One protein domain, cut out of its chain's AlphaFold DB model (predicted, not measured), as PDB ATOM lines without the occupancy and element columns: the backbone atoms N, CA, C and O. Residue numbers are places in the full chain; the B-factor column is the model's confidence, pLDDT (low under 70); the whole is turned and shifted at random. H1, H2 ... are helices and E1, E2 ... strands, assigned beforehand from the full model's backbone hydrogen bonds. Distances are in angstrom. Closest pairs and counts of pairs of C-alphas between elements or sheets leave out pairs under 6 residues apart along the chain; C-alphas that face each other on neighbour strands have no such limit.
ATOM      1  N   ALA A  40     192.219 471.777 377.461       94.19
ATOM      2  CA  ALA A  40     192.428 471.130 378.756       94.19
ATOM      3  C   ALA A  40     193.516 471.798 379.620       94.19
ATOM      4  O   ALA A  40     193.229 472.045 380.794       94.19
ATOM      5  N   PRO A  41     194.701 472.182 379.093       95.62
ATOM      6  CA  PRO A  41     195.701 472.893 379.891       95.62
ATOM      7  C   PRO A  41     195.182 474.234 380.425       95.62
ATOM      8  O   PRO A  41     195.362 474.542 381.599       95.62
ATOM      9  N   ALA A  42     194.460 475.000 379.600       95.62
ATOM     10  CA  ALA A  42     193.888 476.284 380.008       95.62
ATOM     11  C   ALA A  42     192.790 476.122 381.075       95.62
ATOM     12  O   ALA A  42     192.746 476.891 382.034       95.62
ATOM     13  N   ARG A  43     191.927 475.100 380.946       96.25
ATOM     14  CA  ARG A  43     190.919 474.782 381.972       96.25
ATOM     15  C   ARG A  43     191.573 474.382 383.290       96.25
ATOM     16  O   ARG A  43     191.173 474.893 384.332       96.25
ATOM     17  N   LEU A  44     192.581 473.505 383.246       97.44
ATOM     18  CA  LEU A  44     193.293 473.086 384.450       97.44
ATOM     19  C   LEU A  44     193.988 474.274 385.122       97.44
ATOM     20  O   LEU A  44     193.836 474.431 386.328       97.44
ATOM     21  N   ALA A  45     194.669 475.142 384.365       97.19
ATOM     22  CA  ALA A  45     195.288 476.353 384.905       97.19
ATOM     23  C   ALA A  45     194.269 477.228 385.657       97.19
ATOM     24  O   ALA A  45     194.483 477.563 386.819       97.19
ATOM     25  N   ALA A  46     193.109 477.491 385.046       97.38
ATOM     26  CA  ALA A  46     192.046 478.280 385.669       97.38
ATOM     27  C   ALA A  46     191.480 477.644 386.954       97.38
ATOM     28  O   ALA A  46     191.008 478.347 387.847       97.38
ATOM     29  N   TRP A  47     191.482 476.312 387.062       98.06
ATOM     30  CA  TRP A  47     191.054 475.614 388.280       98.06
ATOM     31  C   TRP A  47     192.141 475.584 389.350       98.06
ATOM     32  O   TRP A  47     191.814 475.658 390.534       98.06
ATOM     33  N   LEU A  48     193.410 475.513 388.944       97.62
ATOM     34  CA  LEU A  48     194.553 475.625 389.842       97.62
ATOM     35  C   LEU A  48     194.634 477.009 390.478       97.62
ATOM     36  O   LEU A  48     194.969 477.068 391.647       97.62
ATOM     37  N   ASP A  49     194.263 478.085 389.779       96.50
ATOM     38  CA  ASP A  49     194.306 479.462 390.307       96.50
ATOM     39  C   ASP A  49     193.288 479.750 391.431       96.50
ATOM     40  O   ASP A  49     193.314 480.817 392.051       96.50
ATOM     41  N   ARG A  50     192.381 478.814 391.729       97.00
ATOM     42  CA  ARG A  50     191.449 478.946 392.853       97.00
ATOM     43  C   ARG A  50     192.209 478.841 394.177       97.00
ATOM     44  O   ARG A  50     192.967 477.894 394.390       97.00
ATOM     45  N   ALA A  51     191.979 479.783 395.090       94.88
ATOM     46  CA  ALA A  51     192.738 479.891 396.338       94.88
ATOM     47  C   ALA A  51     192.665 478.616 397.196       94.88
ATOM     48  O   ALA A  51     193.671 478.179 397.753       94.88
ATOM     49  N   GLU A  52     191.492 477.987 397.258       94.75
ATOM     50  CA  GLU A  52     191.270 476.736 397.981       94.75
ATOM     51  C   GLU A  52     192.014 475.538 397.371       94.75
ATOM     52  O   GLU A  52     192.328 474.583 398.079       94.75
ATOM     53  N   ILE A  53     192.321 475.590 396.072       97.00
ATOM     54  CA  ILE A  53     193.099 474.564 395.377       97.00
ATOM     55  C   ILE A  53     194.588 474.802 395.598       97.00
ATOM     56  O   ILE A  53     195.271 473.881 396.039       97.00
ATOM     57  N   LEU A  54     195.090 476.025 395.383       94.44
ATOM     58  CA  LEU A  54     196.499 476.354 395.646       94.44
ATOM     59  C   LEU A  54     196.907 476.019 397.082       94.44
ATOM     60  O   LEU A  54     198.001 475.507 397.298       94.44
ATOM     61  N   ALA A  55     196.018 476.235 398.056       94.19
ATOM     62  CA  ALA A  55     196.273 475.939 399.466       94.19
ATOM     63  C   ALA A  55     196.589 474.455 399.763       94.19
ATOM     64  O   ALA A  55     197.118 474.158 400.835       94.19
ATOM     65  N   LEU A  56     196.292 473.524 398.846       95.56
ATOM     66  CA  LEU A  56     196.583 472.094 399.010       95.56
ATOM     67  C   LEU A  56     198.097 471.810 399.039       95.56
ATOM     68  O   LEU A  56     198.569 471.082 399.917       95.56
ATOM     69  N   ASP A  57     198.848 472.390 398.099       94.88
ATOM     70  CA  ASP A  57     200.316 472.319 398.024       94.88
ATOM     71  C   ASP A  57     200.859 473.462 397.137       94.88
ATOM     72  O   ASP A  57     201.164 473.230 395.961       94.88
ATOM     73  N   PRO A  58     200.959 474.704 397.658       94.38
ATOM     74  CA  PRO A  58     201.215 475.882 396.826       94.38
ATOM     75  C   PRO A  58     202.446 475.751 395.916       94.38
ATOM     76  O   PRO A  58     202.287 475.919 394.708       94.38
ATOM     77  N   PRO A  59     203.635 475.342 396.414       94.12
ATOM     78  CA  PRO A  59     204.833 475.280 395.575       94.12
ATOM     79  C   PRO A  59     204.693 474.327 394.384       94.12
ATOM     80  O   PRO A  59     205.172 474.616 393.289       94.12
ATOM     81  N   ARG A  60     204.040 473.174 394.577       94.56
ATOM     82  CA  ARG A  60     203.889 472.177 393.510       94.56
ATOM     83  C   ARG A  60     202.776 472.519 392.537       94.56
ATOM     84  O   ARG A  60     202.914 472.232 391.352       94.56
ATOM     85  N   LEU A  61     201.683 473.108 393.018       95.94
ATOM     86  CA  LEU A  61     200.565 473.489 392.159       95.94
ATOM     87  C   LEU A  61     200.891 474.720 391.310       95.94
ATOM     88  O   LEU A  61     200.495 474.758 390.147       95.94
ATOM     89  N   GLU A  62     201.682 475.660 391.832       95.69
ATOM     90  CA  GLU A  62     202.265 476.751 391.044       95.69
ATOM     91  C   GLU A  62     203.212 476.207 389.964       95.69
ATOM     92  O   GLU A  62     203.055 476.534 388.790       95.69
ATOM     93  N   ALA A  63     204.125 475.295 390.322       94.69
ATOM     94  CA  ALA A  63     205.036 474.675 389.358       94.69
ATOM     95  C   ALA A  63     204.299 473.871 388.268       94.69
ATOM     96  O   ALA A  63     204.670 473.926 387.093       94.69
ATOM     97  N   LEU A  64     203.241 473.139 388.639       95.94
ATOM     98  CA  LEU A  64     202.352 472.470 387.691       95.94
ATOM     99  C   LEU A  64     201.710 473.496 386.754       95.94
ATOM    100  O   LEU A  64     201.846 473.345 385.543       95.94
ATOM    101  N   ARG A  65     201.068 474.543 387.291       95.81
ATOM    102  CA  ARG A  65     200.417 475.602 386.500       95.81
ATOM    103  C   ARG A  65     201.380 476.208 385.483       95.81
ATOM    104  O   ARG A  65     201.042 476.297 384.304       95.81
ATOM    105  N   ASP A  66     202.581 476.570 385.917       94.75
ATOM    106  CA  ASP A  66     203.588 477.199 385.060       94.75
ATOM    107  C   ASP A  66     204.073 476.239 383.954       94.75
ATOM    108  O   ASP A  66     204.383 476.661 382.838       94.75
ATOM    109  N   SER A  67     204.047 474.929 384.220       94.81
ATOM    110  CA  SER A  67     204.402 473.880 383.257       94.81
ATOM    111  C   SER A  67     203.294 473.565 382.239       94.81
ATOM    112  O   SER A  67     203.568 472.901 381.240       94.81
ATOM    113  N   LEU A  68     202.053 474.038 382.428       94.19
ATOM    114  CA  LEU A  68     200.932 473.724 381.523       94.19
ATOM    115  C   LEU A  68     201.055 474.359 380.132       94.19
ATOM    116  O   LEU A  68     200.366 473.937 379.207       94.19
ATOM    117  N   SER A  69     201.934 475.352 379.974       90.25
ATOM    118  CA  SER A  69     202.235 475.968 378.672       90.25
ATOM    119  C   SER A  69     203.345 475.241 377.899       90.25
ATOM    120  O   SER A  69     203.667 475.638 376.778       90.25
ATOM    121  N   ALA A  70     203.961 474.206 378.484       89.62
ATOM    122  CA  ALA A  70     205.000 473.420 377.825       89.62
ATOM    123  C   ALA A  70     204.426 472.571 376.667       89.62
ATOM    124  O   ALA A  70     203.229 472.287 376.653       89.62
ATOM    125  N   PRO A  71     205.261 472.124 375.704       86.31
ATOM    126  CA  PRO A  71     204.810 471.267 374.601       86.31
ATOM    127  C   PRO A  71     204.215 469.925 375.048       86.31
ATOM    128  O   PRO A  71     203.331 469.404 374.373       86.31
ATOM    129  N   ASP A  72     204.703 469.389 376.168       87.12
ATOM    130  CA  ASP A  72     204.231 468.153 376.797       87.12
ATOM    131  C   ASP A  72     203.868 468.447 378.264       87.12
ATOM    132  O   ASP A  72     204.687 468.256 379.169       87.12
ATOM    133  N   PRO A  73     202.698 469.064 378.510       92.31
ATOM    134  CA  PRO A  73     202.306 469.461 379.852       92.31
ATOM    135  C   PRO A  73     202.015 468.220 380.715       92.31
ATOM    136  O   PRO A  73     201.437 467.257 380.210       92.31
ATOM    137  N   PRO A  74     202.338 468.233 382.024       94.50
ATOM    138  CA  PRO A  74     202.137 467.097 382.930       94.50
ATOM    139  C   PRO A  74     200.657 466.952 383.334       94.50
ATOM    140  O   PRO A  74     200.278 467.090 384.499       94.50
ATOM    141  N   ILE A  75     199.802 466.701 382.345       94.94
ATOM    142  CA  ILE A  75     198.353 466.559 382.461       94.94
ATOM    143  C   ILE A  75     197.897 465.279 381.760       94.94
ATOM    144  O   ILE A  75     198.364 464.938 380.677       94.94
ATOM    145  N   TRP A  76     196.922 464.597 382.349       95.19
ATOM    146  CA  TRP A  76     196.177 463.534 381.687       95.19
ATOM    147  C   TRP A  76     194.703 463.916 381.565       95.19
ATOM    148  O   TRP A  76     194.114 464.479 382.493       95.19
ATOM    149  N   VAL A  77     194.112 463.596 380.413       95.75
ATOM    150  CA  VAL A  77     192.693 463.816 380.119       95.75
ATOM    151  C   VAL A  77     191.995 462.461 380.062       95.75
ATOM    152  O   VAL A  77     192.340 461.601 379.249       95.75
ATOM    153  N   GLY A  78     191.016 462.280 380.941       94.81
ATOM    154  CA  GLY A  78     190.150 461.112 380.976       94.81
ATOM    155  C   GLY A  78     189.227 461.034 379.767       94.81
ATOM    156  O   GLY A  78     188.979 462.022 379.075       94.81
ATOM    157  N   ARG A  79     188.679 459.841 379.531       94.44
ATOM    158  CA  ARG A  79     187.751 459.570 378.425       94.44
ATOM    159  C   ARG A  79     186.525 460.478 378.487       94.44
ATOM    160  O   ARG A  79     186.016 460.873 377.443       94.44
ATOM    161  N   TRP A  80     186.049 460.779 379.691       96.00
ATOM    162  CA  TRP A  80     184.837 461.560 379.915       96.00
ATOM    163  C   TRP A  80     185.110 463.021 380.278       96.00
ATOM    164  O   TRP A  80     184.156 463.764 380.522       96.00
ATOM    165  N   GLY A  81     186.376 463.446 380.263       95.62
ATOM    166  CA  GLY A  81     186.793 464.828 380.490       95.62
ATOM    167  C   GLY A  81     187.356 465.125 381.882       95.62
ATOM    168  O   GLY A  81     187.617 466.294 382.164       95.62
ATOM    169  N   THR A  82     187.575 464.118 382.739       97.50
ATOM    170  CA  THR A  82     188.371 464.287 383.969       97.50
ATOM    171  C   THR A  82     189.755 464.839 383.624       97.50
ATOM    172  O   THR A  82     190.398 464.348 382.698       97.50
ATOM    173  N   LEU A  83     190.245 465.821 384.380       98.31
ATOM    174  CA  LEU A  83     191.614 466.330 384.252       98.31
ATOM    175  C   LEU A  83     192.442 465.911 385.465       98.31
ATOM    176  O   LEU A  83     192.034 466.131 386.606       98.31
ATOM    177  N   VAL A  84     193.615 465.330 385.223       98.25
ATOM    178  CA  VAL A  84     194.572 464.937 386.264       98.25
ATOM    179  C   VAL A  84     195.867 465.710 386.059       98.25
ATOM    180  O   VAL A  84     196.431 465.672 384.971       98.25
ATOM    181  N   GLY A  85     196.327 466.405 387.097       97.69
ATOM    182  CA  GLY A  85     197.599 467.128 387.099       97.69
ATOM    183  C   GLY A  85     198.684 466.353 387.839       97.69
ATOM    184  O   GLY A  85     198.433 465.828 388.930       97.69
ATOM    185  N   PHE A  86     199.885 466.313 387.267       97.25
ATOM    186  CA  PHE A  86     201.042 465.605 387.813       97.25
ATOM    187  C   PHE A  86     202.165 466.565 388.212       97.25
ATOM    188  O   PHE A  86     202.277 467.674 387.702       97.25
ATOM    189  N   GLU A  87     203.022 466.125 389.126       93.25
ATOM    190  CA  GLU A  87     204.274 466.801 389.449       93.25
ATOM    191  C   GLU A  87     205.117 466.945 388.176       93.25
ATOM    192  O   GLU A  87     205.314 465.977 387.435       93.25
ATOM    193  N   ALA A  88     205.604 468.160 387.918       82.56
ATOM    194  CA  ALA A  88     206.476 468.422 386.785       82.56
ATOM    195  C   ALA A  88     207.799 467.652 386.946       82.56
ATOM    196  O   ALA A  88     208.441 467.704 387.996       82.56
ATOM    197  N   GLY A  89     208.219 466.946 385.893       78.50
ATOM    198  CA  GLY A  89     209.450 466.157 385.881       78.50
ATOM    199  C   GLY A  89     209.222 464.636 385.879       78.50
ATOM    200  O   GLY A  89     208.113 464.159 385.647       78.50
ATOM    201  N   PRO A  90     210.286 463.842 386.095       73.06
ATOM    202  CA  PRO A  90     210.290 462.410 385.779       73.06
ATOM    203  C   PRO A  90     209.503 461.533 386.760       73.06
ATOM    204  O   PRO A  90     209.198 460.391 386.435       73.06
ATOM    205  N   ALA A  91     209.184 462.030 387.958       72.31
ATOM    206  CA  ALA A  91     208.524 461.234 388.991       72.31
ATOM    207  C   ALA A  91     207.032 460.959 388.705       72.31
ATOM    208  O   ALA A  91     206.457 460.103 389.369       72.31
ATOM    209  N   HIS A  92     206.423 461.677 387.746       82.94
ATOM    210  CA  HIS A  92     205.030 461.543 387.284       82.94
ATOM    211  C   HIS A  92     204.014 461.263 388.409       82.94
ATOM    212  O   HIS A  92     203.195 460.347 388.339       82.94
ATOM    213  N   ARG A  93     204.081 462.045 389.494       94.31
ATOM    214  CA  ARG A  93     203.233 461.846 390.679       94.31
ATOM    215  C   ARG A  93     201.962 462.660 390.567       94.31
ATOM    216  O   ARG A  93     202.025 463.871 390.382       94.31
ATOM    217  N   ARG A  94     200.804 462.027 390.726       97.31
ATOM    218  CA  ARG A  94     199.516 462.729 390.737       97.31
ATOM    219  C   ARG A  94     199.464 463.746 391.879       97.31
ATOM    220  O   ARG A  94     199.736 463.384 393.020       97.31
ATOM    221  N   LEU A  95     199.068 464.983 391.582       97.94
ATOM    222  CA  LEU A  95     198.861 466.051 392.569       97.94
ATOM    223  C   LEU A  95     197.373 466.318 392.801       97.94
ATOM    224  O   LEU A  95     196.923 466.400 393.940       97.94
ATOM    225  N   VAL A  96     196.598 466.431 391.722       98.44
ATOM    226  CA  VAL A  96     195.175 466.798 391.765       98.44
ATOM    227  C   VAL A  96     194.389 466.114 390.655       98.44
ATOM    228  O   VAL A  96     194.926 465.789 389.596       98.44
ATOM    229  N   GLN A  97     193.097 465.922 390.895       98.56
ATOM    230  CA  GLN A  97     192.134 465.414 389.928       98.56
ATOM    231  C   GLN A  97     190.846 466.231 390.001       98.56
ATOM    232  O   GLN A  97     190.279 466.395 391.084       98.56
ATOM    233  N   PHE A  98     190.356 466.664 388.844       98.75
ATOM    234  CA  PHE A  98     189.097 467.381 388.679       98.75
ATOM    235  C   PHE A  98     188.158 466.622 387.751       98.75
ATOM    236  O   PHE A  98     188.608 466.029 386.771       98.75
ATOM    237  N   ASP A  99     186.858 466.678 388.027       97.94
ATOM    238  CA  ASP A  99     185.864 466.287 387.032       97.94
ATOM    239  C   ASP A  99     185.814 467.292 385.867       97.94
ATOM    240  O   ASP A  99     186.431 468.362 385.910       97.94
ATOM    241  N   ARG A 100     185.062 466.967 384.811       96.12
ATOM    242  CA  ARG A 100     184.929 467.845 383.634       96.12
ATOM    243  C   ARG A 100     184.313 469.220 383.927       96.12
ATOM    244  O   ARG A 100     184.479 470.137 383.126       96.12
ATOM    245  N   HIS A 101     183.630 469.366 385.063       96.56
ATOM    246  CA  HIS A 101     182.997 470.603 385.529       96.56
ATOM    247  C   HIS A 101     183.913 471.401 386.477       96.56
ATOM    248  O   HIS A 101     183.554 472.479 386.952       96.56
ATOM    249  N   GLY A 102     185.124 470.901 386.734       97.44
ATOM    250  CA  GLY A 102     186.116 471.536 387.585       97.44
ATOM    251  C   GLY A 102     185.892 471.313 389.076       97.44
ATOM    252  O   GLY A 102     186.468 472.046 389.879       97.44
ATOM    253  N   HIS A 103     185.074 470.347 389.493       97.75
ATOM    254  CA  HIS A 103     185.003 469.961 390.899       97.75
ATOM    255  C   HIS A 103     186.205 469.091 391.263       97.75
ATOM    256  O   HIS A 103     186.524 468.134 390.560       97.75
ATOM    257  N   LEU A 104     186.856 469.396 392.390       98.06
ATOM    258  CA  LEU A 104     187.948 468.571 392.902       98.06
ATOM    259  C   LEU A 104     187.415 467.187 393.303       98.06
ATOM    260  O   LEU A 104     186.481 467.078 394.103       98.06
ATOM    261  N   VAL A 105     188.045 466.145 392.767       98.12
ATOM    262  CA  VAL A 105     187.742 464.731 393.037       98.12
ATOM    263  C   VAL A 105     188.776 464.133 393.984       98.12
ATOM    264  O   VAL A 105     188.416 463.427 394.925       98.12
ATOM    265  N   ALA A 106     190.058 464.434 393.766       98.50
ATOM    266  CA  ALA A 106     191.145 463.974 394.620       98.50
ATOM    267  C   ALA A 106     192.310 464.970 394.647       98.50
ATOM    268  O   ALA A 106     192.535 465.700 393.682       98.50
ATOM    269  N   ALA A 107     193.059 464.970 395.748       98.50
ATOM    270  CA  ALA A 107     194.304 465.715 395.901       98.50
ATOM    271  C   ALA A 107     195.304 464.909 396.732       98.50
ATOM    272  O   ALA A 107     194.910 464.188 397.651       98.50
ATOM    273  N   LEU A 108     196.586 465.025 396.405       98.31
ATOM    274  CA  LEU A 108     197.672 464.298 397.044       98.31
ATOM    275  C   LEU A 108     198.821 465.247 397.338       98.31
ATOM    276  O   LEU A 108     199.175 466.086 396.508       98.31
ATOM    277  N   ARG A 109     199.444 465.059 398.498       97.19
ATOM    278  CA  ARG A 109     200.650 465.782 398.881       97.19
ATOM    279  C   ARG A 109     201.788 464.810 399.100       97.19
ATOM    280  O   ARG A 109     201.727 463.952 399.977       97.19
ATOM    281  N   TRP A 110     202.851 465.000 398.335       95.69
ATOM    282  CA  TRP A 110     204.079 464.217 398.422       95.69
ATOM    283  C   TRP A 110     205.135 464.996 399.210       95.69
ATOM    284  O   TRP A 110     205.151 466.229 399.188       95.69
ATOM    285  N   SER A 111     206.050 464.338 399.911       92.88
ATOM    286  CA  SER A 111     207.264 465.006 400.389       92.88
ATOM    287  C   SER A 111     208.345 465.048 399.306       92.88
ATOM    288  O   SER A 111     208.225 464.386 398.275       92.88
ATOM    289  N   PRO A 112     209.383 465.889 399.476       88.38
ATOM    290  CA  PRO A 112     210.489 465.969 398.520       88.38
ATOM    291  C   PRO A 112     211.228 464.637 398.305       88.38
ATOM    292  O   PRO A 112     211.759 464.403 397.226       88.38
ATOM    293  N   ASP A 113     211.230 463.762 399.314       88.94
ATOM    294  CA  ASP A 113     211.767 462.393 399.263       88.94
ATOM    295  C   ASP A 113     210.929 461.432 398.398       88.94
ATOM    296  O   ASP A 113     211.413 460.372 398.013       88.94
ATOM    297  N   GLY A 114     209.708 461.822 398.027       89.44
ATOM    298  CA  GLY A 114     208.792 461.009 397.235       89.44
ATOM    299  C   GLY A 114     207.807 460.168 398.027       89.44
ATOM    300  O   GLY A 114     207.017 459.460 397.408       89.44
ATOM    301  N   GLU A 115     207.801 460.290 399.350       93.88
ATOM    302  CA  GLU A 115     206.802 459.650 400.201       93.88
ATOM    303  C   GLU A 115     205.466 460.395 400.129       93.88
ATOM    304  O   GLU A 115     205.416 461.626 400.023       93.88
ATOM    305  N   LEU A 116     204.355 459.664 400.214       96.88
ATOM    306  CA  LEU A 116     203.043 460.291 400.334       96.88
ATOM    307  C   LEU A 116     202.868 460.813 401.766       96.88
ATOM    308  O   LEU A 116     203.005 460.070 402.733       96.88
ATOM    309  N   ARG A 117     202.536 462.099 401.912       97.12
ATOM    310  CA  ARG A 117     202.217 462.710 403.213       97.12
ATOM    311  C   ARG A 117     200.750 462.572 403.555       97.12
ATOM    312  O   ARG A 117     200.421 462.264 404.693       97.12
ATOM    313  N   TRP A 118     199.890 462.804 402.575       98.06
ATOM    314  CA  TRP A 118     198.470 462.520 402.670       98.06
ATOM    315  C   TRP A 118     197.851 462.472 401.279       98.06
ATOM    316  O   TRP A 118     198.360 463.068 400.327       98.06
ATOM    317  N   ALA A 119     196.711 461.804 401.179       98.44
ATOM    318  CA  ALA A 119     195.814 461.920 400.040       98.44
ATOM    319  C   ALA A 119     194.388 462.148 400.525       98.44
ATOM    320  O   ALA A 119     194.006 461.677 401.590       98.44
ATOM    321  N   ARG A 120     193.577 462.849 399.739       98.38
ATOM    322  CA  ARG A 120     192.141 462.968 399.980       98.38
ATOM    323  C   ARG A 120     191.363 462.679 398.712       98.38
ATOM    324  O   ARG A 120     191.773 463.087 397.626       98.38
ATOM    325  N   CYS A 121     190.229 462.012 398.852       98.25
ATOM    326  CA  CYS A 121     189.322 461.714 397.750       98.25
ATOM    327  C   CYS A 121     187.875 461.955 398.171       98.25
ATOM    328  O   CYS A 121     187.531 461.875 399.354       98.25
ATOM    329  N   ARG A 122     187.033 462.291 397.197       97.12
ATOM    330  CA  ARG A 122     185.627 462.595 397.429       97.12
ATOM    331  C   ARG A 122     184.749 461.386 397.125       97.12
ATOM    332  O   ARG A 122     184.896 460.761 396.077       97.12
ATOM    333  N   THR A 123     183.815 461.072 398.018       96.50
ATOM    334  CA  THR A 123     182.784 460.058 397.766       96.50
ATOM    335  C   THR A 123     181.713 460.593 396.818       96.50
ATOM    336  O   THR A 123     181.557 461.805 396.657       96.50
ATOM    337  N   ALA A 124     180.914 459.699 396.228       93.25
ATOM    338  CA  ALA A 124     179.787 460.099 395.382       93.25
ATOM    339  C   ALA A 124     178.722 460.915 396.143       93.25
ATOM    340  O   ALA A 124     178.094 461.800 395.563       93.25
ATOM    341  N   ALA A 125     178.571 460.671 397.450       91.38
ATOM    342  CA  ALA A 125     177.719 461.453 398.351       91.38
ATOM    343  C   ALA A 125     178.352 462.798 398.773       91.38
ATOM    344  O   ALA A 125     177.735 463.586 399.483       91.38
ATOM    345  N   GLY A 126     179.586 463.074 398.345       92.81
ATOM    346  CA  GLY A 126     180.256 464.355 398.527       92.81
ATOM    347  C   GLY A 126     181.149 464.466 399.762       92.81
ATOM    348  O   GLY A 126     181.770 465.520 399.917       92.81
ATOM    349  N   ALA A 127     181.251 463.419 400.588       95.44
ATOM    350  CA  ALA A 127     182.129 463.385 401.759       95.44
ATOM    351  C   ALA A 127     183.608 463.313 401.347       95.44
ATOM    352  O   ALA A 127     183.942 462.688 400.340       95.44
ATOM    353  N   TRP A 128     184.493 463.923 402.134       97.94
ATOM    354  CA  TRP A 128     185.938 463.864 401.915       97.94
ATOM    355  C   TRP A 128     186.582 462.828 402.825       97.94
ATOM    356  O   TRP A 128     186.474 462.912 404.048       97.94
ATOM    357  N   ILE A 129     187.276 461.872 402.214       98.62
ATOM    358  CA  ILE A 129     188.006 460.817 402.910       98.62
ATOM    359  C   ILE A 129     189.494 461.101 402.781       98.62
ATOM    360  O   ILE A 129     190.019 461.180 401.668       98.62
ATOM    361  N   GLY A 130     190.152 461.275 403.921       98.56
ATOM    362  CA  GLY A 130     191.592 461.442 404.032       98.56
ATOM    363  C   GLY A 130     192.293 460.107 404.253       98.56
ATOM    364  O   GLY A 130     191.785 459.252 404.971       98.56
ATOM    365  N   VAL A 131     193.469 459.959 403.659       98.69
ATOM    366  CA  VAL A 131     194.413 458.863 403.859       98.69
ATOM    367  C   VAL A 131     195.707 459.449 404.411       98.69
ATOM    368  O   VAL A 131     196.332 460.283 403.754       98.69
ATOM    369  N   GLU A 132     196.105 459.013 405.602       98.44
ATOM    370  CA  GLU A 132     197.359 459.406 406.246       98.44
ATOM    371  C   GLU A 132     198.300 458.192 406.354       98.44
ATOM    372  O   GLU A 132     198.006 457.253 407.106       98.44
ATOM    373  N   PRO A 133     199.402 458.156 405.586       98.25
ATOM    374  CA  PRO A 133     200.246 456.969 405.503       98.25
ATOM    375  C   PRO A 133     201.031 456.650 406.779       98.25
ATOM    376  O   PRO A 133     201.710 457.498 407.353       98.25
ATOM    377  N   GLY A 134     201.002 455.382 407.188       96.81
ATOM    378  CA  GLY A 134     201.913 454.792 408.167       96.81
ATOM    379  C   GLY A 134     201.818 455.314 409.603       96.81
ATOM    380  O   GLY A 134     202.729 455.025 410.380       96.81
ATOM    381  N   VAL A 135     200.770 456.061 409.959       97.06
ATOM    382  CA  VAL A 135     200.595 456.660 411.297       97.06
ATOM    383  C   VAL A 135     199.939 455.726 412.316       97.06
ATOM    384  O   VAL A 135     199.955 456.017 413.510       97.06
ATOM    385  N   ALA A 136     199.376 454.601 411.870       97.56
ATOM    386  CA  ALA A 136     198.641 453.668 412.718       97.56
ATOM    387  C   ALA A 136     199.257 452.259 412.723       97.56
ATOM    388  O   ALA A 136     200.141 451.915 411.933       97.56
ATOM    389  N   THR A 137     198.783 451.410 413.635       97.31
ATOM    390  CA  THR A 137     199.153 449.990 413.721       97.31
ATOM    391  C   THR A 137     197.908 449.152 413.993       97.31
ATOM    392  O   THR A 137     197.090 449.518 414.830       97.31
ATOM    393  N   HIS A 138     197.775 448.019 413.304       96.19
ATOM    394  CA  HIS A 138     196.694 447.057 413.497       96.19
ATOM    395  C   HIS A 138     197.247 445.743 414.078       96.19
ATOM    396  O   HIS A 138     198.235 445.230 413.541       96.19
ATOM    397  N   PRO A 139     196.616 445.132 415.099       92.19
ATOM    398  CA  PRO A 139     197.122 443.907 415.729       92.19
ATOM    399  C   PRO A 139     197.335 442.732 414.762       92.19
ATOM    400  O   PRO A 139     198.245 441.933 414.950       92.19
ATOM    401  N   GLY A 140     196.519 442.634 413.707       89.19
ATOM    402  CA  GLY A 140     196.574 441.519 412.755       89.19
ATOM    403  C   GLY A 140     197.623 441.636 411.642       89.19
ATOM    404  O   GLY A 140     197.950 440.632 411.018       89.19
ATOM    405  N   TRP A 141     198.133 442.836 411.336       93.56
ATOM    406  CA  TRP A 141     199.086 443.015 410.222       93.56
ATOM    407  C   TRP A 141     200.130 444.122 410.407       93.56
ATOM    408  O   TRP A 141     200.930 444.350 409.502       93.56
ATOM    409  N   GLY A 142     200.158 444.806 411.549       95.94
ATOM    410  CA  GLY A 142     201.164 445.816 411.859       95.94
ATOM    411  C   GLY A 142     200.881 447.182 411.228       95.94
ATOM    412  O   GLY A 142     199.754 447.683 411.289       95.94
ATOM    413  N   ARG A 143     201.926 447.809 410.673       97.62
ATOM    414  CA  ARG A 143     201.911 449.194 410.169       97.62
ATOM    415  C   ARG A 143     200.738 449.436 409.215       97.62
ATOM    416  O   ARG A 143     200.494 448.644 408.300       97.62
ATOM    417  N   SER A 144     200.010 450.521 409.444       98.38
ATOM    418  CA  SER A 144     198.751 450.812 408.761       98.38
ATOM    419  C   SER A 144     198.617 452.286 408.388       98.38
ATOM    420  O   SER A 144     199.119 453.163 409.093       98.38
ATOM    421  N   ASP A 145     197.911 452.531 407.290       98.56
ATOM    422  CA  ASP A 145     197.489 453.861 406.860       98.56
ATOM    423  C   ASP A 145     196.126 454.164 407.493       98.56
ATOM    424  O   ASP A 145     195.242 453.300 407.540       98.56
ATOM    425  N   GLN A 146     195.963 455.381 408.010       98.50
ATOM    426  CA  GLN A 146     194.752 455.813 408.702       98.50
ATOM    427  C   GLN A 146     193.788 456.481 407.725       98.50
ATOM    428  O   GLN A 146     194.171 457.368 406.961       98.50
ATOM    429  N   LEU A 147     192.519 456.078 407.786       98.62
ATOM    430  CA  LEU A 147     191.420 456.754 407.112       98.62
ATOM    431  C   LEU A 147     190.737 457.744 408.051       98.62
ATOM    432  O   LEU A 147     190.406 457.411 409.192       98.62
ATOM    433  N   TRP A 148     190.485 458.942 407.536       98.56
ATOM    434  CA  TRP A 148     189.857 460.049 408.247       98.56
ATOM    435  C   TRP A 148     188.636 460.551 407.485       98.56
ATOM    436  O   TRP A 148     188.669 460.653 406.257       98.56
ATOM    437  N   LEU A 149     187.587 460.944 408.202       98.38
ATOM    438  CA  LEU A 149     186.618 461.890 407.660       98.38
ATOM    439  C   LEU A 149     187.236 463.285 407.752       98.38
ATOM    440  O   LEU A 149     187.744 463.661 408.809       98.38
ATOM    441  N   LEU A 150     187.197 464.045 406.663       98.19
ATOM    442  CA  LEU A 150     187.685 465.424 406.625       98.19
ATOM    443  C   LEU A 150     186.513 466.409 406.586       98.19
ATOM    444  O   LEU A 150     185.445 466.088 406.064       98.19
ATOM    445  N   ASP A 151     186.734 467.631 407.073       94.62
ATOM    446  CA  ASP A 151     185.714 468.691 407.034       94.62
ATOM    447  C   ASP A 151     185.414 469.198 405.609       94.62
ATOM    448  O   ASP A 151     184.342 469.739 405.342       94.62
ATOM    449  N   GLY A 152     186.358 468.995 404.685       91.50
ATOM    450  CA  GLY A 152     186.278 469.387 403.282       91.50
ATOM    451  C   GLY A 152     186.550 470.863 402.985       91.50
ATOM    452  O   GLY A 152     186.616 471.212 401.805       91.50
ATOM    453  N   ALA A 153     186.712 471.710 404.004       89.44
ATOM    454  CA  ALA A 153     186.909 473.152 403.857       89.44
ATOM    455  C   ALA A 153     188.393 473.520 403.756       89.44
ATOM    456  O   ALA A 153     188.780 474.339 402.925       89.44
ATOM    457  N   GLU A 154     189.226 472.889 404.580       89.81
ATOM    458  CA  GLU A 154     190.672 473.092 404.563       89.81
ATOM    459  C   GLU A 154     191.366 472.046 403.686       89.81
ATOM    460  O   GLU A 154     190.765 471.049 403.276       89.81
ATOM    461  N   ALA A 155     192.654 472.249 403.399       89.38
ATOM    462  CA  ALA A 155     193.454 471.280 402.653       89.38
ATOM    463  C   ALA A 155     193.476 469.908 403.351       89.38
ATOM    464  O   ALA A 155     193.229 468.880 402.711       89.38
ATOM    465  N   TRP A 156     193.708 469.917 404.667       95.00
ATOM    466  CA  TRP A 156     193.748 468.734 405.515       95.00
ATOM    467  C   TRP A 156     193.312 469.069 406.946       95.00
ATOM    468  O   TRP A 156     194.104 469.574 407.739       95.00
ATOM    469  N   ARG A 157     192.055 468.764 407.279       96.12
ATOM    470  CA  ARG A 157     191.515 468.900 408.634       96.12
ATOM    471  C   ARG A 157     190.672 467.675 409.000       96.12
ATOM    472  O   ARG A 157     189.519 467.577 408.572       96.12
ATOM    473  N   PRO A 158     191.253 466.716 409.743       96.81
ATOM    474  CA  PRO A 158     190.532 465.544 410.217       96.81
ATOM    475  C   PRO A 158     189.417 465.916 411.198       96.81
ATOM    476  O   PRO A 158     189.616 466.730 412.098       96.81
ATOM    477  N   VAL A 159     188.253 465.295 411.021       97.06
ATOM    478  CA  VAL A 159     187.084 465.409 411.906       97.06
ATOM    479  C   VAL A 159     187.012 464.199 412.828       97.06
ATOM    480  O   VAL A 159     186.925 464.352 414.043       97.06
ATOM    481  N   GLU A 160     187.085 462.997 412.256       96.38
ATOM    482  CA  GLU A 160     187.035 461.743 413.006       96.38
ATOM    483  C   GLU A 160     187.891 460.652 412.343       96.38
ATOM    484  O   GLU A 160     187.958 460.575 411.108       96.38
ATOM    485  N   PRO A 161     188.558 459.796 413.140       97.56
ATOM    486  CA  PRO A 161     189.215 458.607 412.619       97.56
ATOM    487  C   PRO A 161     188.159 457.567 412.239       97.56
ATOM    488  O   PRO A 161     187.332 457.171 413.065       97.56
ATOM    489  N   LEU A 162     188.215 457.083 410.999       97.75
ATOM    490  CA  LEU A 162     187.261 456.105 410.481       97.75
ATOM    491  C   LEU A 162     187.740 454.677 410.713       97.75
ATOM    492  O   LEU A 162     187.087 453.920 411.410       97.75
ATOM    493  N   THR A 163     188.865 454.292 410.119       97.31
ATOM    494  CA  THR A 163     189.440 452.943 410.232       97.31
ATOM    495  C   THR A 163     190.864 452.938 409.660       97.31
ATOM    496  O   THR A 163     191.379 453.989 409.283       97.31
ATOM    497  N   VAL A 164     191.509 451.777 409.574       98.00
ATOM    498  CA  VAL A 164     192.853 451.598 409.025       98.00
ATOM    499  C   VAL A 164     192.888 450.511 407.952       98.00
ATOM    500  O   VAL A 164     192.139 449.535 408.013       98.00
ATOM    501  N   PHE A 165     193.802 450.636 406.994       97.38
ATOM    502  CA  PHE A 165     194.183 449.535 406.103       97.38
ATOM    503  C   PHE A 165     195.693 449.310 406.151       97.38
ATOM    504  O   PHE A 165     196.448 450.176 406.594       97.38
ATOM    505  N   ARG A 166     196.150 448.120 405.745       97.38
ATOM    506  CA  ARG A 166     197.589 447.802 405.741       97.38
ATOM    507  C   ARG A 166     198.362 448.847 404.940       97.38
ATOM    508  O   ARG A 166     198.005 449.119 403.802       97.38
ATOM    509  N   SER A 167     199.435 449.367 405.530       97.38
ATOM    510  CA  SER A 167     200.199 450.457 404.931       97.38
ATOM    511  C   SER A 167     200.723 450.093 403.544       97.38
ATOM    512  O   SER A 167     201.200 448.973 403.330       97.38
ATOM    513  N   LEU A 168     200.607 451.041 402.616       97.19
ATOM    514  CA  LEU A 168     201.059 450.899 401.239       97.19
ATOM    515  C   LEU A 168     202.381 451.635 401.012       97.19
ATOM    516  O   LEU A 168     202.620 452.709 401.557       97.19
ATOM    517  N   GLU A 169     203.206 451.077 400.129       95.88
ATOM    518  CA  GLU A 169     204.326 451.799 399.529       95.88
ATOM    519  C   GLU A 169     203.781 452.656 398.379       95.88
ATOM    520  O   GLU A 169     203.651 452.195 397.244       95.88
ATOM    521  N   TRP A 170     203.356 453.884 398.684       96.38
ATOM    522  CA  TRP A 170     202.578 454.720 397.760       96.38
ATOM    523  C   TRP A 170     203.326 455.094 396.482       96.38
ATOM    524  O   TRP A 170     202.691 455.276 395.441       96.38
ATOM    525  N   ALA A 171     204.656 455.169 396.533       93.62
ATOM    526  CA  ALA A 171     205.486 455.401 395.357       93.62
ATOM    527  C   ALA A 171     205.601 454.158 394.449       93.62
ATOM    528  O   ALA A 171     206.035 454.281 393.303       93.62
ATOM    529  N   ARG A 172     205.230 452.965 394.941       94.69
ATOM    530  CA  ARG A 172     205.339 451.696 394.210       94.69
ATOM    531  C   ARG A 172     204.277 450.680 394.642       94.69
ATOM    532  O   ARG A 172     204.582 449.660 395.266       94.69
ATOM    533  N   LEU A 173     203.033 450.942 394.263       96.69
ATOM    534  CA  LEU A 173     201.888 450.096 394.588       96.69
ATOM    535  C   LEU A 173     201.994 448.724 393.905       96.69
ATOM    536  O   LEU A 173     202.199 448.631 392.698       96.69
ATOM    537  N   ASP A 174     201.805 447.644 394.668       95.81
ATOM    538  CA  ASP A 174     201.908 446.268 394.157       95.81
ATOM    539  C   ASP A 174     200.773 445.328 394.615       95.81
ATOM    540  O   ASP A 174     200.712 444.171 394.191       95.81
ATOM    541  N   HIS A 175     199.862 445.793 395.475       96.25
ATOM    542  CA  HIS A 175     198.757 444.987 395.993       96.25
ATOM    543  C   HIS A 175     197.569 445.831 396.458       96.25
ATOM    544  O   HIS A 175     197.690 447.027 396.710       96.25
ATOM    545  N   ILE A 176     196.418 445.175 396.607       97.06
ATOM    546  CA  ILE A 176     195.233 445.740 397.260       97.06
ATOM    547  C   ILE A 176     195.309 445.386 398.759       97.06
ATOM    548  O   ILE A 176     195.421 444.193 399.083       97.06
ATOM    549  N   PRO A 177     195.270 446.371 399.675       95.75
ATOM    550  CA  PRO A 177     195.439 446.126 401.106       95.75
ATOM    551  C   PRO A 177     194.132 445.663 401.782       95.75
ATOM    552  O   PRO A 177     193.045 446.037 401.337       95.75
ATOM    553  N   PRO A 178     194.203 444.891 402.885       95.50
ATOM    554  CA  PRO A 178     193.064 444.652 403.763       95.50
ATOM    555  C   PRO A 178     192.679 445.912 404.526       95.50
ATOM    556  O   PRO A 178     193.547 446.673 404.954       95.50
ATOM    557  N   LEU A 179     191.380 446.051 404.762       94.94
ATOM    558  CA  LEU A 179     190.756 447.133 405.510       94.94
ATOM    559  C   LEU A 179     190.168 446.579 406.814       94.94
ATOM    560  O   LEU A 179     189.475 445.560 406.795       94.94
ATOM    561  N   ALA A 180     190.426 447.246 407.936       93.50
ATOM    562  CA  ALA A 180     189.768 446.952 409.203       93.50
ATOM    563  C   ALA A 180     188.361 447.573 409.231       93.50
ATOM    564  O   ALA A 180     188.119 448.587 408.581       93.50
ATOM    565  N   GLU A 181     187.434 446.981 409.986       89.31
ATOM    566  CA  GLU A 181     186.138 447.593 410.342       89.31
ATOM    567  C   GLU A 181     185.427 448.339 409.181       89.31
ATOM    568  O   GLU A 181     185.096 449.522 409.310       89.31
ATOM    569  N   PRO A 182     185.176 447.697 408.020       89.31
ATOM    570  CA  PRO A 182     184.613 448.374 406.847       89.31
ATOM    571  C   PRO A 182     183.248 449.033 407.105       89.31
ATOM    572  O   PRO A 182     182.848 449.914 406.349       89.31
ATOM    573  N   GLY A 183     182.532 448.626 408.161       86.12
ATOM    574  CA  GLY A 183     181.273 449.235 408.596       86.12
ATOM    575  C   GLY A 183     181.408 450.656 409.158       86.12
ATOM    576  O   GLY A 183     180.424 451.386 409.150       86.12
ATOM    577  N   ARG A 184     182.607 451.080 409.583       91.56
ATOM    578  CA  ARG A 184     182.868 452.454 410.057       91.56
ATOM    579  C   ARG A 184     182.999 453.467 408.922       91.56
ATOM    580  O   ARG A 184     183.019 454.669 409.165       91.56
ATOM    581  N   LEU A 185     183.122 452.998 407.682       93.25
ATOM    582  CA  LEU A 185     183.231 453.871 406.525       93.25
ATOM    583  C   LEU A 185     181.868 454.470 406.146       93.25
ATOM    584  O   LEU A 185     180.894 453.725 406.016       93.25
ATOM    585  N   PRO A 186     181.805 455.782 405.846       92.69
ATOM    586  CA  PRO A 186     180.652 456.366 405.177       92.69
ATOM    587  C   PRO A 186     180.349 455.651 403.854       92.69
ATOM    588  O   PRO A 186     181.241 455.097 403.200       92.69
ATOM    589  N   HIS A 187     179.091 455.705 403.417       87.25
ATOM    590  CA  HIS A 187     178.677 455.098 402.150       87.25
ATOM    591  C   HIS A 187     179.541 455.593 400.976       87.25
ATOM    592  O   HIS A 187     179.803 456.788 400.825       87.25
ATOM    593  N   GLY A 188     180.023 454.656 400.154       91.31
ATOM    594  CA  GLY A 188     180.902 454.929 399.012       91.31
ATOM    595  C   GLY A 188     182.359 455.289 399.347       91.31
ATOM    596  O   GLY A 188     183.162 455.416 398.425       91.31
ATOM    597  N   ALA A 189     182.748 455.422 400.622       95.50
ATOM    598  CA  ALA A 189     184.130 455.757 400.991       95.50
ATOM    599  C   ALA A 189     185.132 454.660 400.597       95.50
ATOM    600  O   ALA A 189     186.202 454.968 400.079       95.50
ATOM    601  N   GLY A 190     184.763 453.383 400.765       95.25
ATOM    602  CA  GLY A 190     185.596 452.253 400.336       95.25
ATOM    603  C   GLY A 190     185.882 452.287 398.832       95.25
ATOM    604  O   GLY A 190     187.038 452.210 398.425       95.25
ATOM    605  N   SER A 191     184.844 452.494 398.014       95.12
ATOM    606  CA  SER A 191     184.981 452.648 396.562       95.12
ATOM    607  C   SER A 191     185.812 453.873 396.182       95.12
ATOM    608  O   SER A 191     186.605 453.791 395.256       95.12
ATOM    609  N   ALA A 192     185.668 455.008 396.875       97.56
ATOM    610  CA  ALA A 192     186.447 456.214 396.580       97.56
ATOM    611  C   ALA A 192     187.951 456.009 396.841       97.56
ATOM    612  O   ALA A 192     188.778 456.342 395.989       97.56
ATOM    613  N   VAL A 193     188.305 455.396 397.978       98.19
ATOM    614  CA  VAL A 193     189.701 455.084 398.327       98.19
ATOM    615  C   VAL A 193     190.280 454.033 397.375       98.19
ATOM    616  O   VAL A 193     191.385 454.212 396.867       98.19
ATOM    617  N   LEU A 194     189.536 452.966 397.067       98.12
ATOM    618  CA  LEU A 194     189.979 451.952 396.102       98.12
ATOM    619  C   LEU A 194     190.112 452.515 394.682       98.12
ATOM    620  O   LEU A 194     191.030 452.121 393.967       98.12
ATOM    621  N   ASN A 195     189.260 453.466 394.286       98.44
ATOM    622  CA  ASN A 195     189.373 454.147 392.999       98.44
ATOM    623  C   ASN A 195     190.644 454.998 392.930       98.44
ATOM    624  O   ASN A 195     191.339 454.975 391.918       98.44
ATOM    625  N   LEU A 196     190.992 455.694 394.020       98.56
ATOM    626  CA  LEU A 196     192.261 456.413 394.132       98.56
ATOM    627  C   LEU A 196     193.457 455.456 394.011       98.56
ATOM    628  O   LEU A 196     194.360 455.717 393.220       98.56
ATOM    629  N   VAL A 197     193.447 454.333 394.737       98.38
ATOM    630  CA  VAL A 197     194.511 453.313 394.661       98.38
ATOM    631  C   VAL A 197     194.630 452.747 393.243       98.38
ATOM    632  O   VAL A 197     195.729 452.702 392.696       98.38
ATOM    633  N   ALA A 198     193.514 452.376 392.607       98.44
ATOM    634  CA  ALA A 198     193.497 451.892 391.226       98.44
ATOM    635  C   ALA A 198     194.021 452.945 390.237       98.44
ATOM    636  O   ALA A 198     194.714 452.613 389.275       98.44
ATOM    637  N   ALA A 199     193.713 454.222 390.469       98.00
ATOM    638  CA  ALA A 199     194.183 455.310 389.629       98.00
ATOM    639  C   ALA A 199     195.695 455.526 389.756       98.00
ATOM    640  O   ALA A 199     196.369 455.613 388.735       98.00
ATOM    641  N   LEU A 200     196.243 455.498 390.972       97.81
ATOM    642  CA  LEU A 200     197.691 455.569 391.187       97.81
ATOM    643  C   LEU A 200     198.422 454.347 390.620       97.81
ATOM    644  O   LEU A 200     199.470 454.493 390.004       97.81
ATOM    645  N   MET A 201     197.857 453.145 390.765       97.75
ATOM    646  CA  MET A 201     198.398 451.940 390.129       97.75
ATOM    647  C   MET A 201     198.452 452.082 388.605       97.75
ATOM    648  O   MET A 201     199.435 451.684 387.982       97.75
ATOM    649  N   LYS A 202     197.418 452.676 387.997       95.94
ATOM    650  CA  LYS A 202     197.388 452.951 386.559       95.94
ATOM    651  C   LYS A 202     198.443 453.983 386.154       95.94
ATOM    652  O   LYS A 202     199.138 453.749 385.170       95.94
ATOM    653  N   ASP A 203     198.597 455.063 386.920       95.44
ATOM    654  CA  ASP A 203     199.638 456.079 386.696       95.44
ATOM    655  C   ASP A 203     201.050 455.462 386.770       95.44
ATOM    656  O   ASP A 203     201.935 455.820 385.999       95.44
ATOM    657  N   GLN A 204     201.244 454.478 387.656       95.12
ATOM    658  CA  GLN A 204     202.497 453.734 387.842       95.12
ATOM    659  C   GLN A 204     202.689 452.573 386.845       95.12
ATOM    660  O   GLN A 204     203.671 451.837 386.936       95.12
ATOM    661  N   GLY A 205     201.762 452.371 385.901       95.12
ATOM    662  CA  GLY A 205     201.858 451.313 384.888       95.12
ATOM    663  C   GLY A 205     201.669 449.890 385.427       95.12
ATOM    664  O   GLY A 205     202.097 448.923 384.795       95.12
ATOM    665  N   VAL A 206     201.029 449.729 386.589       95.81
ATOM    666  CA  VAL A 206     200.782 448.418 387.193       95.81
ATOM    667  C   VAL A 206     199.735 447.661 386.377       95.81
ATOM    668  O   VAL A 206     198.556 448.007 386.357       95.81
ATOM    669  N   ALA A 207     200.162 446.591 385.707       93.69
ATOM    670  CA  ALA A 207     199.281 445.816 384.835       93.69
ATOM    671  C   ALA A 207     198.320 444.895 385.605       93.69
ATOM    672  O   ALA A 207     197.192 444.673 385.163       93.69
ATOM    673  N   ARG A 208     198.777 444.310 386.722       94.75
ATOM    674  CA  ARG A 208     198.012 443.358 387.542       94.75
ATOM    675  C   ARG A 208     198.421 443.435 389.006       94.75
ATOM    676  O   ARG A 208     199.600 443.605 389.303       94.75
ATOM    677  N   VAL A 209     197.459 443.223 389.895       96.00
ATOM    678  CA  VAL A 209     197.640 443.165 391.349       96.00
ATOM    679  C   VAL A 209     196.781 442.068 391.964       96.00
ATOM    680  O   VAL A 209     195.839 441.572 391.347       96.00
ATOM    681  N   ARG A 210     197.087 441.709 393.210       95.44
ATOM    682  CA  ARG A 210     196.259 440.810 394.020       95.44
ATOM    683  C   ARG A 210     195.835 441.480 395.310       95.44
ATOM    684  O   ARG A 210     196.526 442.363 395.822       95.44
ATOM    685  N   TYR A 211     194.731 440.998 395.858       96.06
ATOM    686  CA  TYR A 211     194.399 441.235 397.251       96.06
ATOM    687  C   TYR A 211     195.405 440.517 398.157       96.06
ATOM    688  O   TYR A 211     195.711 439.346 397.938       96.06
ATOM    689  N   ARG A 212     195.959 441.219 399.151       90.81
ATOM    690  CA  ARG A 212     196.916 440.645 400.112       90.81
ATOM    691  C   ARG A 212     196.482 440.910 401.542       90.81
ATOM    692  O   ARG A 212     197.100 441.704 402.250       90.81
ATOM    693  N   GLY A 213     195.459 440.208 402.002       86.31
ATOM    694  CA  GLY A 213     195.008 440.365 403.373       86.31
ATOM    695  C   GLY A 213     193.962 439.351 403.807       86.31
ATOM    696  O   GLY A 213     193.505 438.551 402.994       86.31
ATOM    697  N   PRO A 214     193.600 439.358 405.098       87.62
ATOM    698  CA  PRO A 214     192.503 438.540 405.600       87.62
ATOM    699  C   PRO A 214     191.152 439.010 405.038       87.62
ATOM    700  O   PRO A 214     191.042 440.121 404.541       87.62
ATOM    701  N   PHE A 215     190.101 438.205 405.176       86.06
ATOM    702  CA  PHE A 215     188.706 438.611 404.919       86.06
ATOM    703  C   PHE A 215     188.351 438.991 403.460       86.06
ATOM    704  O   PHE A 215     187.775 440.061 403.227       86.06
ATOM    705  N   PRO A 216     188.626 438.140 402.456       91.38
ATOM    706  CA  PRO A 216     188.144 438.374 401.099       91.38
ATOM    707  C   PRO A 216     186.622 438.140 401.019       91.38
ATOM    708  O   PRO A 216     186.138 437.068 400.690       91.38
ATOM    709  N   SER A 217     185.828 439.141 401.389       89.50
ATOM    710  CA  SER A 217     184.365 439.023 401.428       89.50
ATOM    711  C   SER A 217     183.712 439.293 400.070       89.50
ATOM    712  O   SER A 217     184.255 440.020 399.240       89.50
ATOM    713  N   GLU A 218     182.483 438.810 399.874       89.44
ATOM    714  CA  GLU A 218     181.646 439.177 398.719       89.44
ATOM    715  C   GLU A 218     181.437 440.702 398.610       89.44
ATOM    716  O   GLU A 218     181.441 441.272 397.516       89.44
ATOM    717  N   ARG A 219     181.324 441.402 399.747       88.19
ATOM    718  CA  ARG A 219     181.238 442.871 399.772       88.19
ATOM    719  C   ARG A 219     182.511 443.520 399.227       88.19
ATOM    720  O   ARG A 219     182.429 444.481 398.467       88.19
ATOM    721  N   LEU A 220     183.683 443.008 399.596       93.31
ATOM    722  CA  LEU A 220     184.942 443.493 399.036       93.31
ATOM    723  C   LEU A 220     185.032 443.163 397.543       93.31
ATOM    724  O   LEU A 220     185.358 444.050 396.764       93.31
ATOM    725  N   PHE A 221     184.681 441.942 397.133       94.19
ATOM    726  CA  PHE A 221     184.647 441.540 395.724       94.19
ATOM    727  C   PHE A 221     183.810 442.506 394.876       94.19
ATOM    728  O   PHE A 221     184.305 443.064 393.900       94.19
ATOM    729  N   THR A 222     182.566 442.762 395.286       91.38
ATOM    730  CA  THR A 222     181.655 443.676 394.579       91.38
ATOM    731  C   THR A 222     182.164 445.118 394.562       91.38
ATOM    732  O   THR A 222     182.064 445.773 393.530       91.38
ATOM    733  N   THR A 223     182.798 445.585 395.643       93.00
ATOM    734  CA  THR A 223     183.453 446.907 395.688       93.00
ATOM    735  C   THR A 223     184.667 446.974 394.746       93.00
ATOM    736  O   THR A 223     184.917 447.994 394.103       93.00
ATOM    737  N   LEU A 224     185.432 445.884 394.618       95.69
ATOM    738  CA  LEU A 224     186.577 445.815 393.710       95.69
ATOM    739  C   LEU A 224     186.155 445.841 392.244       95.69
ATOM    740  O   LEU A 224     186.839 446.487 391.456       95.69
ATOM    741  N   LEU A 225     185.015 445.243 391.878       94.31
ATOM    742  CA  LEU A 225     184.469 445.361 390.517       94.31
ATOM    743  C   LEU A 225     184.292 446.827 390.090       94.31
ATOM    744  O   LEU A 225     184.398 447.132 388.894       94.31
ATOM    745  N   GLU A 226     184.080 447.729 391.058       93.44
ATOM    746  CA  GLU A 226     183.917 449.157 390.804       93.44
ATOM    747  C   GLU A 226     185.176 449.817 390.250       93.44
ATOM    748  O   GLU A 226     185.110 450.589 389.294       93.44
ATOM    749  N   CYS A 227     186.334 449.446 390.794       95.56
ATOM    750  CA  CYS A 227     187.607 450.129 390.549       95.56
ATOM    751  C   CYS A 227     188.630 449.264 389.797       95.56
ATOM    752  O   CYS A 227     189.674 449.751 389.362       95.56
ATOM    753  N   PHE A 228     188.351 447.970 389.652       96.50
ATOM    754  CA  PHE A 228     189.234 446.977 389.059       96.50
ATOM    755  C   PHE A 228     188.462 446.070 388.104       96.50
ATOM    756  O   PHE A 228     187.238 445.919 388.182       96.50
ATOM    757  N   ARG A 229     189.202 445.435 387.195       94.94
ATOM    758  CA  ARG A 229     188.701 444.320 386.397       94.94
ATOM    759  C   ARG A 229     189.346 443.025 386.834       94.94
ATOM    760  O   ARG A 229     190.554 443.012 387.029       94.94
ATOM    761  N   TYR A 230     188.583 441.950 386.966       92.06
ATOM    762  CA  TYR A 230     189.205 440.633 387.078       92.06
ATOM    763  C   TYR A 230     189.507 440.080 385.682       92.06
ATOM    764  O   TYR A 230     188.924 440.515 384.689       92.06
ATOM    765  N   ASP A 231     190.443 439.136 385.583       82.31
ATOM    766  CA  ASP A 231     190.721 438.465 384.309       82.31
ATOM    767  C   ASP A 231     189.518 437.588 383.900       82.31
ATOM    768  O   ASP A 231     189.241 436.598 384.583       82.31
ATOM    769  N   PRO A 232     188.822 437.888 382.783       78.31
ATOM    770  CA  PRO A 232     187.605 437.179 382.384       78.31
ATOM    771  C   PRO A 232     187.846 435.706 382.027       78.31
ATOM    772  O   PRO A 232     186.896 434.939 381.898       78.31
ATOM    773  N   ARG A 233     189.109 435.282 381.874       82.69
ATOM    774  CA  ARG A 233     189.473 433.873 381.663       82.69
ATOM    775  C   ARG A 233     189.350 433.034 382.937       82.69
ATOM    776  O   ARG A 233     189.428 431.811 382.863       82.69
ATOM    777  N   GLN A 234     189.194 433.666 384.102       82.31
ATOM    778  CA  GLN A 234     189.019 432.974 385.375       82.31
ATOM    779  C   GLN A 234     187.540 432.646 385.602       82.31
ATOM    780  O   GLN A 234     186.694 433.534 385.668       82.31
ATOM    781  N   THR A 235     187.231 431.356 385.728       85.00
ATOM    782  CA  THR A 235     185.883 430.874 386.052       85.00
ATOM    783  C   THR A 235     185.607 430.979 387.548       85.00
ATOM    784  O   THR A 235     186.533 430.849 388.353       85.00
ATOM    785  N   LEU A 236     184.332 431.162 387.914       87.44
ATOM    786  CA  LEU A 236     183.878 431.236 389.312       87.44
ATOM    787  C   LEU A 236     184.628 432.321 390.124       87.44
ATOM    788  O   LEU A 236     185.280 432.023 391.130       87.44
ATOM    789  N   PRO A 237     184.636 433.587 389.647       91.88
ATOM    790  CA  PRO A 237     185.497 434.636 390.197       91.88
ATOM    791  C   PRO A 237     185.150 434.993 391.647       91.88
ATOM    792  O   PRO A 237     186.056 435.274 392.431       91.88
ATOM    793  N   LEU A 238     183.865 434.952 392.013       91.44
ATOM    794  CA  LEU A 238     183.427 435.212 393.381       91.44
ATOM    795  C   LEU A 238     183.869 434.083 394.316       91.44
ATOM    796  O   LEU A 238     184.462 434.368 395.353       91.44
ATOM    797  N   GLU A 239     183.637 432.819 393.948       90.62
ATOM    798  CA  GLU A 239     184.016 431.675 394.784       90.62
ATOM    799  C   GLU A 239     185.531 431.626 395.010       90.62
ATOM    800  O   GLU A 239     185.983 431.434 396.138       90.62
ATOM    801  N   ARG A 240     186.324 431.866 393.956       91.94
ATOM    802  CA  ARG A 240     187.789 431.954 394.058       91.94
ATOM    803  C   ARG A 240     188.229 433.079 394.977       91.94
ATOM    804  O   ARG A 240     189.087 432.878 395.827       91.94
ATOM    805  N   PHE A 241     187.646 434.264 394.810       94.44
ATOM    806  CA  PHE A 241     187.999 435.389 395.655       94.44
ATOM    807  C   PHE A 241     187.653 435.102 397.116       94.44
ATOM    808  O   PHE A 241     188.505 435.292 397.971       94.44
ATOM    809  N   VAL A 242     186.457 434.594 397.413       92.69
ATOM    810  CA  VAL A 242     186.028 434.337 398.797       92.69
ATOM    811  C   VAL A 242     186.831 433.226 399.475       92.69
ATOM    812  O   VAL A 242     187.019 433.274 400.690       92.69
ATOM    813  N   ALA A 243     187.347 432.259 398.713       90.75
ATOM    814  CA  ALA A 243     188.160 431.178 399.260       90.75
ATOM    815  C   ALA A 243     189.473 431.679 399.889       90.75
ATOM    816  O   ALA A 243     189.796 431.302 401.015       90.75
ATOM    817  N   ASP A 244     190.237 432.515 399.181       89.31
ATOM    818  CA  ASP A 244     191.585 432.916 399.617       89.31
ATOM    819  C   ASP A 244     192.066 434.279 399.076       89.31
ATOM    820  O   ASP A 244     193.222 434.663 399.259       89.31
ATOM    821  N   GLY A 245     191.194 435.041 398.414       91.69
ATOM    822  CA  GLY A 245     191.545 436.276 397.712       91.69
ATOM    823  C   GLY A 245     192.259 436.042 396.376       91.69
ATOM    824  O   GLY A 245     192.781 436.998 395.793       91.69
ATOM    825  N   GLY A 246     192.296 434.796 395.892       88.31
ATOM    826  CA  GLY A 246     193.036 434.305 394.732       88.31
ATOM    827  C   GLY A 246     192.459 434.735 393.387       88.31
ATOM    828  O   GLY A 246     192.102 433.898 392.556       88.31
ATOM    829  N   LEU A 247     192.404 436.046 393.154       93.50
ATOM    830  CA  LEU A 247     191.995 436.647 391.889       93.50
ATOM    831  C   LEU A 247     193.003 437.717 391.455       93.50
ATOM    832  O   LEU A 247     193.458 438.531 392.262       93.50
ATOM    833  N   ASP A 248     193.347 437.705 390.166       93.94
ATOM    834  CA  ASP A 248     194.172 438.753 389.565       93.94
ATOM    835  C   ASP A 248     193.273 439.914 389.141       93.94
ATOM    836  O   ASP A 248     192.305 439.727 388.399       93.94
ATOM    837  N   TRP A 249     193.636 441.110 389.590       95.94
ATOM    838  CA  TRP A 249     192.914 442.348 389.341       95.94
ATOM    839  C   TRP A 249     193.739 443.283 388.465       95.94
ATOM    840  O   TRP A 249     194.934 443.471 388.681       95.94
ATOM    841  N   LEU A 250     193.094 443.904 387.487       96.25
ATOM    842  CA  LEU A 250     193.643 444.938 386.627       96.25
ATOM    843  C   LEU A 250     193.095 446.290 387.102       96.25
ATOM    844  O   LEU A 250     191.869 446.439 387.163       96.25
ATOM    845  N   PRO A 251     193.948 447.273 387.433       97.25
ATOM    846  CA  PRO A 251     193.492 448.612 387.789       97.25
ATOM    847  C   PRO A 251     192.628 449.220 386.678       97.25
ATOM    848  O   PRO A 251     193.047 449.334 385.526       97.25
ATOM    849  N   ALA A 252     191.397 449.597 387.016       96.50
ATOM    850  CA  ALA A 252     190.417 450.123 386.072       96.50
ATOM    851  C   ALA A 252     189.575 451.220 386.741       96.50
ATOM    852  O   ALA A 252     188.362 451.038 386.903       96.50
ATOM    853  N   PRO A 253     190.212 452.336 387.154       97.38
ATOM    854  CA  PRO A 253     189.538 453.406 387.876       97.38
ATOM    855  C   PRO A 253     188.405 454.011 387.042       97.38
ATOM    856  O   PRO A 253     188.495 454.089 385.812       97.38
ATOM    857  N   TYR A 254     187.357 454.463 387.723       96.94
ATOM    858  CA  TYR A 254     186.265 455.230 387.137       96.94
ATOM    859  C   TYR A 254     186.496 456.738 387.268       96.94
ATOM    860  O   TYR A 254     187.127 457.224 388.212       96.94
ATOM    861  N   GLU A 255     185.952 457.487 386.313       98.12
ATOM    862  CA  GLU A 255     185.792 458.937 386.401       98.12
ATOM    863  C   GLU A 255     184.536 459.243 387.228       98.12
ATOM    864  O   GLU A 255     183.497 458.621 387.022       98.12
ATOM    865  N   SER A 256     184.630 460.164 388.190       97.38
ATOM    866  CA  SER A 256     183.520 460.548 389.075       97.38
ATOM    867  C   SER A 256     183.159 462.000 388.819       97.38
ATOM    868  O   SER A 256     183.983 462.880 389.067       97.38
ATOM    869  N   HIS A 257     181.965 462.248 388.287       98.12
ATOM    870  CA  HIS A 257     181.536 463.577 387.862       98.12
ATOM    871  C   HIS A 257     180.336 464.053 388.658       98.12
ATOM    872  O   HIS A 257     179.292 463.400 388.678       98.12
TER     873      HIS A 257
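AT A GLANCE: This is residues 40 to 257 of the 485 residues of an uncharacterized protein of Candidatus Rokubacteria bacterium (UniProt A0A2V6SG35). A twisted, curled sheet of eight strands, E1 to E8, makes a wall; H1 and H3 cover one face toward its E1 end, and H4 packs on the other face, in the middle of the domain. Beyond H4 is a small sheet, E9, E11 and E10 in that order, with H5 packed on it and H6 packed on H5. The printed part has 218 residues with six named helices and twelve named strands, along the chain H1 to H3, E1 to E8, H4, E9, H5, E10, H6, E11, E12; both sheets are antiparallel and the class is mixed. It is compact, with a radius of gyration of the C-alphas of 17.2 A and spans of 51 by 39 by 33 A.

HOW THE PARTS SIT: Begin with H1, residues 40 to 48, which touches H3, residues 58 to 67, at a shallow tilt of 22 degrees, opposite ways; their closest C-alphas, Ala 45 and Arg 65, are 5.4 A apart. H2, residues 51 to 54, is close to but not clearly touching H3. Next come E1 at 75 to 77, E2 at 83 to 86, E3 at 94 to 98, E4 at 104 to 110, E5 at 116 to 122, E6 at 128 to 138, E7 at 142 to 150 and E8 at 158 to 166, a meander, each strand the antiparallel neighbour of the one before. Look for N 76 and O 84 at 2.9 A between E1 and E2, and N 130 and O 148 at 2.8 A between E6 and E7. H4, residues 189 to 203, is on the opposite face from H1 and H3, 9.2 A over the sheet. H4 touches H5, residues 218 to 227, at Asn 195 and Cys 227, their closest C-alphas, 5.0 A apart. E9 at 209 to 211, H5 and E10 at 228 to 230 form a split strand-helix-strand unit, right-handed, with E11 at 248 to 251 between the strands; N 209 and O 249 are 2.8 A apart, N 250 and O 229 2.7 A. H6, residues 237 to 244, touches H5 and only grazes that sheet. E12, residues 255 to 257, pairs with no named strand. Every O i to N i+4 pair is within hydrogen-bond range in H1, H3 and H4, but 4 of 6 in H5 and 3 of 4 in H6; H2 is too short for one.

IN THESE COORDINATES: Find C-alpha 40 at (192.428, 471.130, 378.756), where H1 begins. H4 runs 21.1 A from C-alpha 189 at (184.130, 455.757, 400.991); E7 spans 24.4 A and E6 23.1 A, bending by 84 degrees at residue 134. E12 ends at C-alpha 257, (181.536, 463.577, 387.862).

THE WHOLE: The C-alphas farthest apart, Ser 69 and Ala 243, are 51.3 A apart. The printed part has no cut; the one long link, E8 to H4, has 22 residues. Mean pLDDT of the printed part is 94.3, and no printed residue is under 70.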